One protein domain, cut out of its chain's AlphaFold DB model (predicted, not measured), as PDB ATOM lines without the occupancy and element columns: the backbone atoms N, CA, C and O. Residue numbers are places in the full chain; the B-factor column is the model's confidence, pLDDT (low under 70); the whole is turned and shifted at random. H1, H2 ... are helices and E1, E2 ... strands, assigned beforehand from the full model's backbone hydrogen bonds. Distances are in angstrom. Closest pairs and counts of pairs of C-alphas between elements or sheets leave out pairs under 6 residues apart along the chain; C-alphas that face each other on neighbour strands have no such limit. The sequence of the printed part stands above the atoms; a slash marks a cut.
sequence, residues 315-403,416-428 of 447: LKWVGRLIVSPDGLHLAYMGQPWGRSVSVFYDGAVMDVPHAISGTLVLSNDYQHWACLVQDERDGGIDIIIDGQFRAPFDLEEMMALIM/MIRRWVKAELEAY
ATOM      1  N   LEU A 315     -45.059  45.621 -19.722       96.00
ATOM      2  CA  LEU A 315     -44.120  45.135 -20.732       96.00
ATOM      3  C   LEU A 315     -44.392  43.663 -21.059       96.00
ATOM      4  O   LEU A 315     -44.849  42.893 -20.219       96.00
ATOM      5  N   LYS A 316     -44.045  43.248 -22.279       94.81
ATOM      6  CA  LYS A 316     -44.055  41.833 -22.683       94.81
ATOM      7  C   LYS A 316     -42.981  41.024 -21.966       94.81
ATOM      8  O   LYS A 316     -43.147  39.833 -21.737       94.81
ATOM      9  N   TRP A 317     -41.851  41.668 -21.694       93.56
ATOM     10  CA  TRP A 317     -40.667  41.051 -21.123       93.56
ATOM     11  C   TRP A 317     -39.791  42.118 -20.468       93.56
ATOM     12  O   TRP A 317     -39.723  43.252 -20.960       93.56
ATOM     13  N   VAL A 318     -39.120  41.733 -19.385       95.50
ATOM     14  CA  VAL A 318     -38.171  42.551 -18.633       95.50
ATOM     15  C   VAL A 318     -36.847  41.798 -18.534       95.50
ATOM     16  O   VAL A 318     -36.793  40.619 -18.198       95.50
ATOM     17  N   GLY A 319     -35.767  42.489 -18.877       94.12
ATOM     18  CA  GLY A 319     -34.404  42.011 -18.731       94.12
ATOM     19  C   GLY A 319     -33.866  42.219 -17.327       94.12
ATOM     20  O   GLY A 319     -34.593  42.491 -16.377       94.12
ATOM     21  N   ARG A 320     -32.549  42.085 -17.183       93.62
ATOM     22  CA  ARG A 320     -31.904  42.236 -15.883       93.62
ATOM     23  C   ARG A 320     -32.140  43.633 -15.286       93.62
ATOM     24  O   ARG A 320     -31.894  44.625 -15.967       93.62
ATOM     25  N   LEU A 321     -32.511  43.690 -14.007       95.69
ATOM     26  CA  LEU A 321     -32.549  44.921 -13.218       95.69
ATOM     27  C   LEU A 321     -31.143  45.305 -12.745       95.69
ATOM     28  O   LEU A 321     -30.399  44.479 -12.204       95.69
ATOM     29  N   ILE A 322     -30.790  46.573 -12.933       96.00
ATOM     30  CA  ILE A 322     -29.555  47.182 -12.448       96.00
ATOM     31  C   ILE A 322     -29.962  48.374 -11.598       96.00
ATOM     32  O   ILE A 322     -30.542  49.323 -12.112       96.00
ATOM     33  N   VAL A 323     -29.678  48.302 -10.301       96.19
ATOM     34  CA  VAL A 323     -30.035  49.350  -9.341       96.19
ATOM     35  C   VAL A 323     -28.757  49.863  -8.696       96.19
ATOM     36  O   VAL A 323     -27.913  49.051  -8.299       96.19
ATOM     37  N   SER A 324     -28.588  51.182  -8.603       95.31
ATOM     38  CA  SER A 324     -27.495  51.764  -7.823       95.31
ATOM     39  C   SER A 324     -27.651  51.415  -6.335       95.31
ATOM     40  O   SER A 324     -28.770  51.216  -5.863       95.31
ATOM     41  N   PRO A 325     -26.558  51.333  -5.554       91.81
ATOM     42  CA  PRO A 325     -26.614  50.951  -4.142       91.81
ATOM     43  C   PRO A 325     -27.533  51.816  -3.272       91.81
ATOM     44  O   PRO A 325     -28.089  51.316  -2.296       91.81
ATOM     45  N   ASP A 326     -27.689  53.093  -3.620       90.69
ATOM     46  CA  ASP A 326     -28.574  54.050  -2.949       90.69
ATOM     47  C   ASP A 326     -30.039  53.980  -3.418       90.69
ATOM     48  O   ASP A 326     -30.900  54.621  -2.820       90.69
ATOM     49  N   GLY A 327     -30.333  53.194  -4.457       91.88
ATOM     50  CA  GLY A 327     -31.668  53.045  -5.031       91.88
ATOM     51  C   GLY A 327     -32.120  54.221  -5.897       91.88
ATOM     52  O   GLY A 327     -33.279  54.239  -6.306       91.88
ATOM     53  N   LEU A 328     -31.244  55.199  -6.164       92.19
ATOM     54  CA  LEU A 328     -31.589  56.399  -6.930       92.19
ATOM     55  C   LEU A 328     -31.595  56.171  -8.442       92.19
ATOM     56  O   LEU A 328     -32.351  56.846  -9.137       92.19
ATOM     57  N   HIS A 329     -30.797  55.217  -8.922       95.44
ATOM     58  CA  HIS A 329     -30.698  54.870 -10.330       95.44
ATOM     59  C   HIS A 329     -31.210  53.453 -10.578       95.44
ATOM     60  O   HIS A 329     -30.801  52.502  -9.906       95.44
ATOM     61  N   LEU A 330     -32.083  53.302 -11.569       96.31
ATOM     62  CA  LEU A 330     -32.632  52.029 -12.024       96.31
ATOM     63  C   LEU A 330     -32.536  51.956 -13.545       96.31
ATOM     64  O   LEU A 330     -33.128  52.767 -14.257       96.31
ATOM     65  N   ALA A 331     -31.875  50.911 -14.035       97.19
ATOM     66  CA  ALA A 331     -31.825  50.580 -15.445       97.19
ATOM     67  C   ALA A 331     -32.245  49.136 -15.716       97.19
ATOM     68  O   ALA A 331     -31.900  48.216 -14.971       97.19
ATOM     69  N   TYR A 332     -32.979  48.931 -16.804       97.31
ATOM     70  CA  TYR A 332     -33.326  47.607 -17.308       97.31
ATOM     71  C   TYR A 332     -33.672  47.663 -18.796       97.31
ATOM     72  O   TYR A 332     -34.110  48.683 -19.326       97.31
ATOM     73  N   MET A 333     -33.494  46.540 -19.489       96.75
ATOM     74  CA  MET A 333     -34.060  46.358 -20.827       96.75
ATOM     75  C   MET A 333     -35.491  45.852 -20.707       96.75
ATOM     76  O   MET A 333     -35.798  45.073 -19.810       96.75
ATOM     77  N   GLY A 334     -36.366  46.236 -21.624       95.75
ATOM     78  CA  GLY A 334     -37.716  45.690 -21.676       95.75
ATOM     79  C   GLY A 334     -38.316  45.799 -23.064       95.75
ATOM     80  O   GLY A 334     -37.864  46.598 -23.882       95.75
ATOM     81  N   GLN A 335     -39.344  44.999 -23.336       94.94
ATOM     82  CA  GLN A 335     -40.086  45.088 -24.592       94.94
ATOM     83  C   GLN A 335     -41.509  45.607 -24.346       94.94
ATOM     84  O   GLN A 335     -42.355  44.852 -23.858       94.94
ATOM     85  N   PRO A 336     -41.817  46.867 -24.703       93.44
ATOM     86  CA  PRO A 336     -43.183  47.370 -24.665       93.44
ATOM     87  C   PRO A 336     -44.083  46.692 -25.701       93.44
ATOM     88  O   PRO A 336     -43.646  46.202 -26.748       93.44
ATOM     89  N   TRP A 337     -45.390  46.716 -25.449       89.69
ATOM     90  CA  TRP A 337     -46.372  46.250 -26.423       89.69
ATOM     91  C   TRP A 337     -46.354  47.123 -27.686       89.69
ATOM     92  O   TRP A 337     -46.509  48.339 -27.625       89.69
ATOM     93  N   GLY A 338     -46.155  46.490 -28.847       87.75
ATOM     94  CA  GLY A 338     -46.129  47.173 -30.146       87.75
ATOM     95  C   GLY A 338     -44.843  47.953 -30.450       87.75
ATOM     96  O   GLY A 338     -44.825  48.689 -31.433       87.75
ATOM     97  N   ARG A 339     -43.781  47.801 -29.646       87.50
ATOM     98  CA  ARG A 339     -42.468  48.424 -29.876       87.50
ATOM     99  C   ARG A 339     -41.335  47.396 -29.888       87.50
ATOM    100  O   ARG A 339     -41.504  46.252 -29.456       87.50
ATOM    101  N   SER A 340     -40.188  47.819 -30.416       89.62
ATOM    102  CA  SER A 340     -38.918  47.097 -30.291       89.62
ATOM    103  C   SER A 340     -38.450  47.067 -28.832       89.62
ATOM    104  O   SER A 340     -39.068  47.674 -27.960       89.62
ATOM    105  N   VAL A 341     -37.371  46.334 -28.556       93.75
ATOM    106  CA  VAL A 341     -36.704  46.381 -27.247       93.75
ATOM    107  C   VAL A 341     -36.262  47.819 -26.952       93.75
ATOM    108  O   VAL A 341     -35.785  48.523 -27.844       93.75
ATOM    109  N   SER A 342     -36.426  48.242 -25.703       95.81
ATOM    110  CA  SER A 342     -36.047  49.564 -25.210       95.81
ATOM    111  C   SER A 342     -35.190  49.431 -23.951       95.81
ATOM    112  O   SER A 342     -35.344  48.482 -23.175       95.81
ATOM    113  N   VAL A 343     -34.314  50.405 -23.726       97.12
ATOM    114  CA  VAL A 343     -33.639  50.618 -22.442       97.12
ATOM    115  C   VAL A 343     -34.464  51.606 -21.626       97.12
ATOM    116  O   VAL A 343     -34.827  52.682 -22.108       97.12
ATOM    117  N   PHE A 344     -34.776  51.212 -20.397       97.00
ATOM    118  CA  PHE A 344     -35.380  52.042 -19.367       97.00
ATOM    119  C   PHE A 344     -34.270  52.464 -18.419       97.00
ATOM    120  O   PHE A 344     -33.554  51.601 -17.916       97.00
ATOM    121  N   TYR A 345     -34.124  53.762 -18.190       96.94
ATOM    122  CA  TYR A 345     -33.110  54.325 -17.305       96.94
ATOM    123  C   TYR A 345     -33.695  55.552 -16.605       96.94
ATOM    124  O   TYR A 345     -34.061  56.523 -17.264       96.94
ATOM    125  N   ASP A 346     -33.888  55.464 -15.289       94.31
ATOM    126  CA  ASP A 346     -34.456  56.521 -14.431       94.31
ATOM    127  C   ASP A 346     -35.765  57.128 -14.956       94.31
ATOM    128  O   ASP A 346     -36.025  58.329 -14.892       94.31
ATOM    129  N   GLY A 347     -36.614  56.266 -15.517       90.06
ATOM    130  CA  GLY A 347     -37.899  56.639 -16.107       90.06
ATOM    131  C   GLY A 347     -37.814  57.153 -17.548       90.06
ATOM    132  O   GLY A 347     -38.844  57.198 -18.223       90.06
ATOM    133  N   ALA A 348     -36.622  57.473 -18.060       94.00
ATOM    134  CA  ALA A 348     -36.415  57.685 -19.486       94.00
ATOM    135  C   ALA A 348     -36.502  56.348 -20.236       94.00
ATOM    136  O   ALA A 348     -36.084  55.303 -19.736       94.00
ATOM    137  N   VAL A 349     -37.056  56.388 -21.448       94.75
ATOM    138  CA  VAL A 349     -37.219  55.213 -22.310       94.75
ATOM    139  C   VAL A 349     -36.610  55.517 -23.660       94.75
ATOM    140  O   VAL A 349     -36.947  56.529 -24.279       94.75
ATOM    141  N   MET A 350     -35.752  54.623 -24.132       94.69
ATOM    142  CA  MET A 350     -35.116  54.762 -25.428       94.69
ATOM    143  C   MET A 350     -35.168  53.449 -26.196       94.69
ATOM    144  O   MET A 350     -34.785  52.405 -25.676       94.69
ATOM    145  N   ASP A 351     -35.652  53.503 -27.433       94.12
ATOM    146  CA  ASP A 351     -35.758  52.324 -28.287       94.12
ATOM    147  C   ASP A 351     -34.371  51.923 -28.796       94.12
ATOM    148  O   ASP A 351     -33.649  52.728 -29.385       94.12
ATOM    149  N   VAL A 352     -34.013  50.662 -28.561       93.06
ATOM    150  CA  VAL A 352     -32.734  50.067 -28.953       93.06
ATOM    151  C   VAL A 352     -33.039  48.742 -29.654       93.06
ATOM    152  O   VAL A 352     -32.984  47.672 -29.038       93.06
ATOM    153  N   PRO A 353     -33.458  48.786 -30.934       89.62
ATOM    154  CA  PRO A 353     -33.745  47.570 -31.679       89.62
ATOM    155  C   PRO A 353     -32.487  46.689 -31.741       89.62
ATOM    156  O   PRO A 353     -31.371  47.195 -31.793       89.62
ATOM    157  N   HIS A 354     -32.675  45.368 -31.703       89.69
ATOM    158  CA  HIS A 354     -31.590  44.369 -31.705       89.69
ATOM    159  C   HIS A 354     -30.631  44.425 -30.508       89.69
ATOM    160  O   HIS A 354     -29.553  43.831 -30.559       89.69
ATOM    161  N   ALA A 355     -31.026  45.081 -29.410       93.25
ATOM    162  CA  ALA A 355     -30.302  44.983 -28.151       93.25
ATOM    163  C   ALA A 355     -30.178  43.527 -27.689       93.25
ATOM    164  O   ALA A 355     -31.166  42.792 -27.585       93.25
ATOM    165  N   ILE A 356     -28.947  43.128 -27.378       92.38
ATOM    166  CA  ILE A 356     -28.640  41.807 -26.847       92.38
ATOM    167  C   ILE A 356     -28.977  41.818 -25.361       92.38
ATOM    168  O   ILE A 356     -28.294  42.435 -24.535       92.38
ATOM    169  N   SER A 357     -30.055  41.110 -25.037       85.56
ATOM    170  CA  SER A 357     -30.514  40.911 -23.668       85.56
ATOM    171  C   SER A 357     -29.382  40.414 -22.762       85.56
ATOM    172  O   SER A 357     -28.585  39.561 -23.145       85.56
ATOM    173  N   GLY A 358     -29.297  40.971 -21.551       88.56
ATOM    174  CA  GLY A 358     -28.316  40.569 -20.539       88.56
ATOM    175  C   GLY A 358     -26.980  41.316 -20.584       88.56
ATOM    176  O   GLY A 358     -26.160  41.105 -19.687       88.56
ATOM    177  N   THR A 359     -26.772  42.214 -21.553       94.88
ATOM    178  CA  THR A 359     -25.517  42.979 -21.723       94.88
ATOM    179  C   THR A 359     -25.568  44.412 -21.194       94.88
ATOM    180  O   THR A 359     -24.529  45.064 -21.142       94.88
ATOM    181  N   LEU A 360     -26.748  44.890 -20.771       97.31
ATOM    182  CA  LEU A 360     -26.907  46.215 -20.170       97.31
ATOM    183  C   LEU A 360     -25.997  46.368 -18.944       97.31
ATOM    184  O   LEU A 360     -25.926  45.473 -18.092       97.31
ATOM    185  N   VAL A 361     -25.345  47.522 -18.846       97.38
ATOM    186  CA  VAL A 361     -24.535  47.950 -17.704       97.38
ATOM    187  C   VAL A 361     -24.751  49.430 -17.415       97.38
ATOM    188  O   VAL A 361     -25.123  50.188 -18.310       97.38
ATOM    189  N   LEU A 362     -24.486  49.821 -16.168       97.44
ATOM    190  CA  LEU A 362     -24.337  51.212 -15.749       97.44
ATOM    191  C   LEU A 362     -22.863  51.525 -15.479       97.44
ATOM    192  O   LEU A 362     -22.106  50.637 -15.056       97.44
ATOM    193  N   SER A 363     -22.484  52.783 -15.697       96.31
ATOM    194  CA  SER A 363     -21.193  53.333 -15.288       96.31
ATOM    195  C   SER A 363     -21.025  53.294 -13.764       96.31
ATOM    196  O   SER A 363     -21.973  53.081 -13.004       96.31
ATOM    197  N   ASN A 364     -19.797  53.473 -13.286       93.94
ATOM    198  CA  ASN A 364     -19.449  53.465 -11.866       93.94
ATOM    199  C   ASN A 364     -20.150  54.565 -11.062       93.94
ATOM    200  O   ASN A 364     -20.463  54.352  -9.891       93.94
ATOM    201  N   ASP A 365     -20.391  55.717 -11.683       94.62
ATOM    202  CA  ASP A 365     -21.158  56.830 -11.117       94.62
ATOM    203  C   ASP A 365     -22.671  56.717 -11.367       94.62
ATOM    204  O   ASP A 365     -23.422  57.585 -10.931       94.62
ATOM    205  N   TYR A 366     -23.105  55.642 -12.035       96.12
ATOM    206  CA  TYR A 366     -24.484  55.348 -12.416       96.12
ATOM    207  C   TYR A 366     -25.138  56.378 -13.339       96.12
ATOM    208  O   TYR A 366     -26.346  56.298 -13.514       96.12
ATOM    209  N   GLN A 367     -24.379  57.299 -13.945       95.25
ATOM    210  CA  GLN A 367     -24.930  58.366 -14.790       95.25
ATOM    211  C   GLN A 367     -25.118  57.966 -16.254       95.25
ATOM    212  O   GLN A 367     -25.883  58.615 -16.974       95.25
ATOM    213  N   HIS A 368     -24.456  56.894 -16.680       96.00
ATOM    214  CA  HIS A 368     -24.402  56.450 -18.064       96.00
ATOM    215  C   HIS A 368     -24.688  54.961 -18.171       96.00
ATOM    216  O   HIS A 368     -24.452  54.192 -17.234       96.00
ATOM    217  N   TRP A 369     -25.160  54.534 -19.337       97.38
ATOM    218  CA  TRP A 369     -25.418  53.127 -19.602       97.38
ATOM    219  C   TRP A 369     -24.845  52.687 -20.946       97.38
ATOM    220  O   TRP A 369     -24.687  53.472 -21.884       97.38
ATOM    221  N   ALA A 370     -24.551  51.393 -21.036       97.06
ATOM    222  CA  ALA A 370     -24.114  50.764 -22.273       97.06
ATOM    223  C   ALA A 370     -24.717  49.374 -22.447       97.06
ATOM    224  O   ALA A 370     -25.049  48.699 -21.471       97.06
ATOM    225  N   CYS A 371     -24.850  48.932 -23.693       96.88
ATOM    226  CA  CYS A 371     -25.220  47.559 -24.017       96.88
ATOM    227  C   CYS A 371     -24.716  47.145 -25.398       96.88
ATOM    228  O   CYS A 371     -24.319  47.987 -26.204       96.88
ATOM    229  N   LEU A 372     -24.789  45.845 -25.684       95.50
ATOM    230  CA  LEU A 372     -24.512  45.316 -27.013       95.50
ATOM    231  C   LEU A 372     -25.767  45.319 -27.881       95.50
ATOM    232  O   LEU A 372     -26.871  45.053 -27.396       95.50
ATOM    233  N   VAL A 373     -25.583  45.562 -29.172       94.06
ATOM    234  CA  VAL A 373     -26.607  45.420 -30.209       94.06
ATOM    235  C   VAL A 373     -26.062  44.596 -31.366       94.06
ATOM    236  O   VAL A 373     -24.866  44.628 -31.637       94.06
ATOM    237  N   GLN A 374     -26.931  43.865 -32.055       91.00
ATOM    238  CA  GLN A 374     -26.568  43.251 -33.330       91.00
ATOM    239  C   GLN A 374     -26.678  44.294 -34.454       91.00
ATOM    240  O   GLN A 374     -27.738  44.901 -34.617       91.00
ATOM    241  N   ASP A 375     -25.608  44.488 -35.228       82.19
ATOM    242  CA  ASP A 375     -25.635  45.332 -36.427       82.19
ATOM    243  C   ASP A 375     -26.310  44.571 -37.577       82.19
ATOM    244  O   ASP A 375     -25.881  43.491 -37.989       82.19
ATOM    245  N   GLU A 376     -27.385  45.137 -38.123       74.44
ATOM    246  CA  GLU A 376     -28.119  44.546 -39.245       74.44
ATOM    247  C   GLU A 376     -27.361  44.628 -40.581       74.44
ATOM    248  O   GLU A 376     -27.709  43.923 -41.530       74.44
ATOM    249  N   ARG A 377     -26.349  45.498 -40.695       77.50
ATOM    250  CA  ARG A 377     -25.657  45.769 -41.966       77.50
ATOM    251  C   ARG A 377     -24.664  44.675 -42.333       77.50
ATOM    252  O   ARG A 377     -24.582  44.306 -43.504       77.50
ATOM    253  N   ASP A 378     -23.910  44.185 -41.357       79.56
ATOM    254  CA  ASP A 378     -22.853  43.188 -41.552       79.56
ATOM    255  C   ASP A 378     -22.978  41.963 -40.630       79.56
ATOM    256  O   ASP A 378     -22.226  41.002 -40.789       79.56
ATOM    257  N   GLY A 379     -23.966  41.948 -39.725       79.00
ATOM    258  CA  GLY A 379     -24.181  40.868 -38.764       79.00
ATOM    259  C   GLY A 379     -23.217  40.896 -37.575       79.00
ATOM    260  O   GLY A 379     -23.209  39.936 -36.799       79.00
ATOM    261  N   GLY A 380     -22.414  41.955 -37.441       87.31
ATOM    262  CA  GLY A 380     -21.532  42.197 -36.309       87.31
ATOM    263  C   GLY A 380     -22.288  42.504 -35.017       87.31
ATOM    264  O   GLY A 380     -23.519  42.546 -34.961       87.31
ATOM    265  N   ILE A 381     -21.525  42.701 -33.946       92.12
ATOM    266  CA  ILE A 381     -22.042  43.161 -32.658       92.12
ATOM    267  C   ILE A 381     -21.358  44.486 -32.356       92.12
ATOM    268  O   ILE A 381     -20.138  44.567 -32.447       92.12
ATOM    269  N   ASP A 382     -22.131  45.494 -31.968       92.06
ATOM    270  CA  ASP A 382     -21.636  46.820 -31.604       92.06
ATOM    271  C   ASP A 382     -21.973  47.153 -30.151       92.06
ATOM    272  O   ASP A 382     -22.961  46.675 -29.587       92.06
ATOM    273  N   ILE A 383     -21.177  48.042 -29.562       93.25
ATOM    274  CA  ILE A 383     -21.461  48.689 -28.283       93.25
ATOM    275  C   ILE A 383     -22.206  50.004 -28.539       93.25
ATOM    276  O   ILE A 383     -21.731  50.883 -29.271       93.25
ATOM    277  N   ILE A 384     -23.353  50.159 -27.877       93.94
ATOM    278  CA  ILE A 384     -24.073  51.428 -27.754       93.94
ATOM    279  C   ILE A 384     -23.826  52.011 -26.365       93.94
ATOM    280  O   ILE A 384     -23.969  51.305 -25.369       93.94
ATOM    281  N   ILE A 385     -23.515  53.308 -26.315       94.94
ATOM    282  CA  ILE A 385     -23.403  54.107 -25.085       94.94
ATOM    283  C   ILE A 385     -24.398  55.260 -25.178       94.94
ATOM    284  O   ILE A 385     -24.343  56.033 -26.140       94.94
ATOM    285  N   ASP A 386     -25.316  55.355 -24.213       94.19
ATOM    286  CA  ASP A 386     -26.367  56.386 -24.142       94.19
ATOM    287  C   ASP A 386     -27.090  56.631 -25.486       94.19
ATOM    288  O   ASP A 386     -27.385  57.760 -25.886       94.19
ATOM    289  N   GLY A 387     -27.336  55.547 -26.229       90.19
ATOM    290  CA  GLY A 387     -28.042  55.567 -27.515       90.19
ATOM    291  C   GLY A 387     -27.236  55.901 -28.750       90.19
ATOM    292  O   GLY A 387     -27.808  55.988 -29.834       90.19
ATOM    293  N   GLN A 388     -25.921  56.046 -28.628       89.81
ATOM    294  CA  GLN A 388     -25.044  56.261 -29.771       89.81
ATOM    295  C   GLN A 388     -24.164  55.034 -30.011       89.81
ATOM    296  O   GLN A 388     -23.574  54.499 -29.075       89.81
ATOM    297  N   PHE A 389     -24.054  54.614 -31.276       84.56
ATOM    298  CA  PHE A 389     -23.082  53.606 -31.707       84.56
ATOM    299  C   PHE A 389     -21.662  54.117 -31.469       84.56
ATOM    300  O   PHE A 389     -21.357  55.267 -31.811       84.56
ATOM    301  N   ARG A 390     -20.802  53.277 -30.884       83.06
ATOM    302  CA  ARG A 390     -19.441  53.683 -30.510       83.06
ATOM    303  C   ARG A 390     -18.345  52.802 -31.080       83.06
ATOM    304  O   ARG A 390     -17.425  53.346 -31.683       83.06
ATOM    305  N   ALA A 391     -18.428  51.492 -30.892       77.75
ATOM    306  CA  ALA A 391     -17.350  50.588 -31.268       77.75
ATOM    307  C   ALA A 391     -17.879  49.191 -31.619       77.75
ATOM    308  O   ALA A 391     -18.838  48.749 -30.979       77.75
ATOM    309  N   PRO A 392     -17.238  48.488 -32.569       85.38
ATOM    310  CA  PRO A 392     -17.488  47.071 -32.785       85.38
ATOM    311  C   PRO A 392     -16.999  46.260 -31.583       85.38
ATOM    312  O   PRO A 392     -15.972  46.560 -30.976       85.38
ATOM    313  N   PHE A 393     -17.738  45.212 -31.253       87.81
ATOM    314  CA  PHE A 393     -17.421  44.265 -30.196       87.81
ATOM    315  C   PHE A 393     -16.561  43.120 -30.747       87.81
ATOM    316  O   PHE A 393     -16.885  42.529 -31.779       87.81
ATOM    317  N   ASP A 394     -15.469  42.783 -30.056       88.50
ATOM    318  CA  ASP A 394     -14.544  41.728 -30.490       88.50
ATOM    319  C   ASP A 394     -15.147  40.327 -30.257       88.50
ATOM    320  O   ASP A 394     -15.079  39.743 -29.169       88.50
ATOM    321  N   LEU A 395     -15.771  39.785 -31.307       86.94
ATOM    322  CA  LEU A 395     -16.399  38.464 -31.279       86.94
ATOM    323  C   LEU A 395     -15.370  37.328 -31.169       86.94
ATOM    324  O   LEU A 395     -15.666  36.297 -30.563       86.94
ATOM    325  N   GLU A 396     -14.172  37.497 -31.735       88.12
ATOM    326  CA  GLU A 396     -13.118  36.481 -31.671       88.12
ATOM    327  C   GLU A 396     -12.609  36.330 -30.236       88.12
ATOM    328  O   GLU A 396     -12.513  35.205 -29.733       88.12
ATOM    329  N   GLU A 397     -12.396  37.447 -29.537       89.19
ATOM    330  CA  GLU A 397     -12.022  37.447 -28.122       89.19
ATOM    331  C   GLU A 397     -13.119  36.790 -27.271       89.19
ATOM    332  O   GLU A 397     -12.835  35.965 -26.399       89.19
ATOM    333  N   MET A 398     -14.394  37.115 -27.532       87.44
ATOM    334  CA  MET A 398     -15.524  36.528 -26.802       87.44
ATOM    335  C   MET A 398     -15.554  35.003 -26.958       87.44
ATOM    336  O   MET A 398     -15.709  34.275 -25.975       87.44
ATOM    337  N   MET A 399     -15.379  34.507 -28.185       85.56
ATOM    338  CA  MET A 399     -15.339  33.072 -28.458       85.56
ATOM    339  C   MET A 399     -14.130  32.406 -27.796       85.56
ATOM    340  O   MET A 399     -14.268  31.313 -27.241       85.56
ATOM    341  N   ALA A 400     -12.970  33.065 -27.792       86.69
ATOM    342  CA  ALA A 400     -11.778  32.581 -27.105       86.69
ATOM    343  C   ALA A 400     -12.013  32.438 -25.589       86.69
ATOM    344  O   ALA A 400     -11.641  31.425 -24.996       86.69
ATOM    345  N   LEU A 401     -12.688  33.406 -24.964       83.44
ATOM    346  CA  LEU A 401     -13.060  33.368 -23.547       83.44
ATOM    347  C   LEU A 401     -14.053  32.236 -23.227       83.44
ATOM    348  O   LEU A 401     -13.877  31.521 -22.236       83.44
ATOM    349  N   ILE A 402     -15.069  32.030 -24.071       83.50
ATOM    350  CA  ILE A 402     -16.054  30.949 -23.894       83.50
ATOM    351  C   ILE A 402     -15.374  29.576 -23.993       83.50
ATOM    352  O   ILE A 402     -15.618  28.703 -23.160       83.50
ATOM    353  N   MET A 403     -14.475  29.396 -24.963       81.75
ATOM    354  CA  MET A 403     -13.754  28.135 -25.177       81.75
ATOM    355  C   MET A 403     -12.804  27.777 -24.025       81.75
ATOM    356  O   MET A 403     -12.611  26.594 -23.751       81.75
ATOM    357  N   MET A 416     -19.040  37.937 -17.452       88.56
ATOM    358  CA  MET A 416     -17.786  38.291 -18.124       88.56
ATOM    359  C   MET A 416     -18.032  39.312 -19.241       88.56
ATOM    360  O   MET A 416     -17.406  40.368 -19.232       88.56
ATOM    361  N   ILE A 417     -19.017  39.071 -20.111       91.44
ATOM    362  CA  ILE A 417     -19.384  39.991 -21.201       91.44
ATOM    363  C   ILE A 417     -19.785  41.364 -20.648       91.44
ATOM    364  O   ILE A 417     -19.282  42.382 -21.106       91.44
ATOM    365  N   ARG A 418     -20.623  41.426 -19.604       93.50
ATOM    366  CA  ARG A 418     -20.987  42.707 -18.970       93.50
ATOM    367  C   ARG A 418     -19.784  43.450 -18.399       93.50
ATOM    368  O   ARG A 418     -19.749  44.672 -18.465       93.50
ATOM    369  N   ARG A 419     -18.801  42.746 -17.828       91.81
ATOM    370  CA  ARG A 419     -17.571  43.399 -17.353       91.81
ATOM    371  C   ARG A 419     -16.824  44.069 -18.504       91.81
ATOM    372  O   ARG A 419     -16.404  45.204 -18.327       91.81
ATOM    373  N   TRP A 420     -16.750  43.433 -19.675       91.38
ATOM    374  CA  TRP A 420     -16.196  44.078 -20.869       91.38
ATOM    375  C   TRP A 420     -16.995  45.293 -21.315       91.38
ATOM    376  O   TRP A 420     -16.407  46.355 -21.468       91.38
ATOM    377  N   VAL A 421     -18.319  45.171 -21.471       94.44
ATOM    378  CA  VAL A 421     -19.161  46.313 -21.877       94.44
ATOM    379  C   VAL A 421     -18.985  47.483 -20.907       94.44
ATOM    380  O   VAL A 421     -18.897  48.632 -21.328       94.44
ATOM    381  N   LYS A 422     -18.881  47.193 -19.604       95.12
ATOM    382  CA  LYS A 422     -18.626  48.216 -18.592       95.12
ATOM    383  C   LYS A 422     -17.238  48.838 -18.747       95.12
ATOM    384  O   LYS A 422     -17.144  50.052 -18.697       95.12
ATOM    385  N   ALA A 423     -16.185  48.052 -18.954       93.00
ATOM    386  CA  ALA A 423     -14.838  48.588 -19.157       93.00
ATOM    387  C   ALA A 423     -14.769  49.545 -20.361       93.00
ATOM    388  O   ALA A 423     -14.215  50.634 -20.242       93.00
ATOM    389  N   GLU A 424     -15.414  49.191 -21.475       92.00
ATOM    390  CA  GLU A 424     -15.509  50.048 -22.667       92.00
ATOM    391  C   GLU A 424     -16.291  51.345 -22.386       92.00
ATOM    392  O   GLU A 424     -15.902  52.427 -22.830       92.00
ATOM    393  N   LEU A 425     -17.367  51.261 -21.593       94.62
ATOM    394  CA  LEU A 425     -18.121  52.430 -21.132       94.62
ATOM    395  C   LEU A 425     -17.261  53.376 -20.277       94.62
ATOM    396  O   LEU A 425     -17.275  54.587 -20.499       94.62
ATOM    397  N   GLU A 426     -16.511  52.837 -19.314       94.38
ATOM    398  CA  GLU A 426     -15.635  53.637 -18.449       94.38
ATOM    399  C   GLU A 426     -14.488  54.276 -19.246       94.38
ATOM    400  O   GLU A 426     -14.200  55.461 -19.066       94.38
ATOM    401  N   ALA A 427     -13.872  53.524 -20.164       90.19
ATOM    402  CA  ALA A 427     -12.803  54.024 -21.026       90.19
ATOM    403  C   ALA A 427     -13.287  55.193 -21.901       90.19
ATOM    404  O   ALA A 427     -12.628  56.231 -21.974       90.19
ATOM    405  N   TYR A 428     -14.483  55.072 -22.486       90.31
ATOM    406  CA  TYR A 428     -15.084  56.136 -23.287       90.31
ATOM    407  C   TYR A 428     -15.228  57.450 -22.505       90.31
ATOM    408  O   TYR A 428     -14.828  58.513 -22.987       90.31
TER     409      TYR A 428
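Overview. This is residues 315 to 403 and 416 to 428 of the 447 residues of an uncharacterized protein of Candidatus Poribacteria bacterium (UniProt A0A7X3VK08). Two small twisted antiparallel sheets, E1 to E4 and E5 to E7, stand next to each other, only partly face to face, and helix H2 covers E5 and E6 on the face turned away from the first sheet. The short helix H1 lies off at one side, its nearest approach to H2 being near H2's first residues. Of the 102 residues printed, the named parts along the chain are seven strands and then two helices, E1 E2 E3 E4 E5 E6 E7 H1 H2, a mixed class. The whole is compact, with a radius of gyration of the C-alphas of 13.4 A, and rounded, spanning 36 by 33 by 24 A.

Along the chain. Find C-alpha 315 at (-44.120, 45.135, -20.732), where E1, residues 315 to 318, begins and runs 6.8 A. E2, residues 330 to 336, is the longest strand at 17.1 A; E3, 342 to 345, and E4, 348 to 351, measure 9.7 A and 10.3 A. Look next at C-alpha 369, (-25.418, 53.127, -19.602), for E5, residues 369 to 374, 17.0 A; E6, 381 to 385, covers 13.4 A and E7, 388 to 392, 12.3 A. H1, residues 395 to 403, spans 12.3 A, and H2, residues 416 to 428, spans 18.8 A to C-alpha 428 at (-15.084, 56.136, -23.287).

Arrangement. Begin with the sheet E1 E2 E3 E4, a meander, each strand the antiparallel neighbour of the one before; E1 and E4 are its edge strands. Look for N 316 and O 335, 2.8 A, between E1 and E2, N 332 and O 344, 2.9 A, between E2 and E3, and N 343 and O 350, 2.8 A, between E3 and E4. E5 is only just apart from E2 and from E3, the closest C-alphas being 8.1 A away in each case. E5 E6 E7 is a second meander, with N 373 and O 382 at 2.9 A and N 383 and O 391 at 2.8 A. H2 is on this sheet at a height of 8.6 A, two layers with the helix on one face; its closest C-alphas to E5 are those of Leu 425 and Ala 370, 6.3 A. H1 is close to H2 but not clearly touching, C-alphas Met 398 and Ile 417 being closest at 7.6 A. In H1 and H2 every O i to N i+4 pair is within hydrogen-bond range.

Size, cuts and confidence. The C-alphas of Asp 326 and Asp 378 are farthest apart, 40.5 A. Residues 404 to 415 are not printed, and C-alphas 403 and 416 are 13.0 A apart across the cut. The links E1 to E2 and E4 to E5 are long. The mean pLDDT of the printed part is 91.6, and no printed residue is under 70.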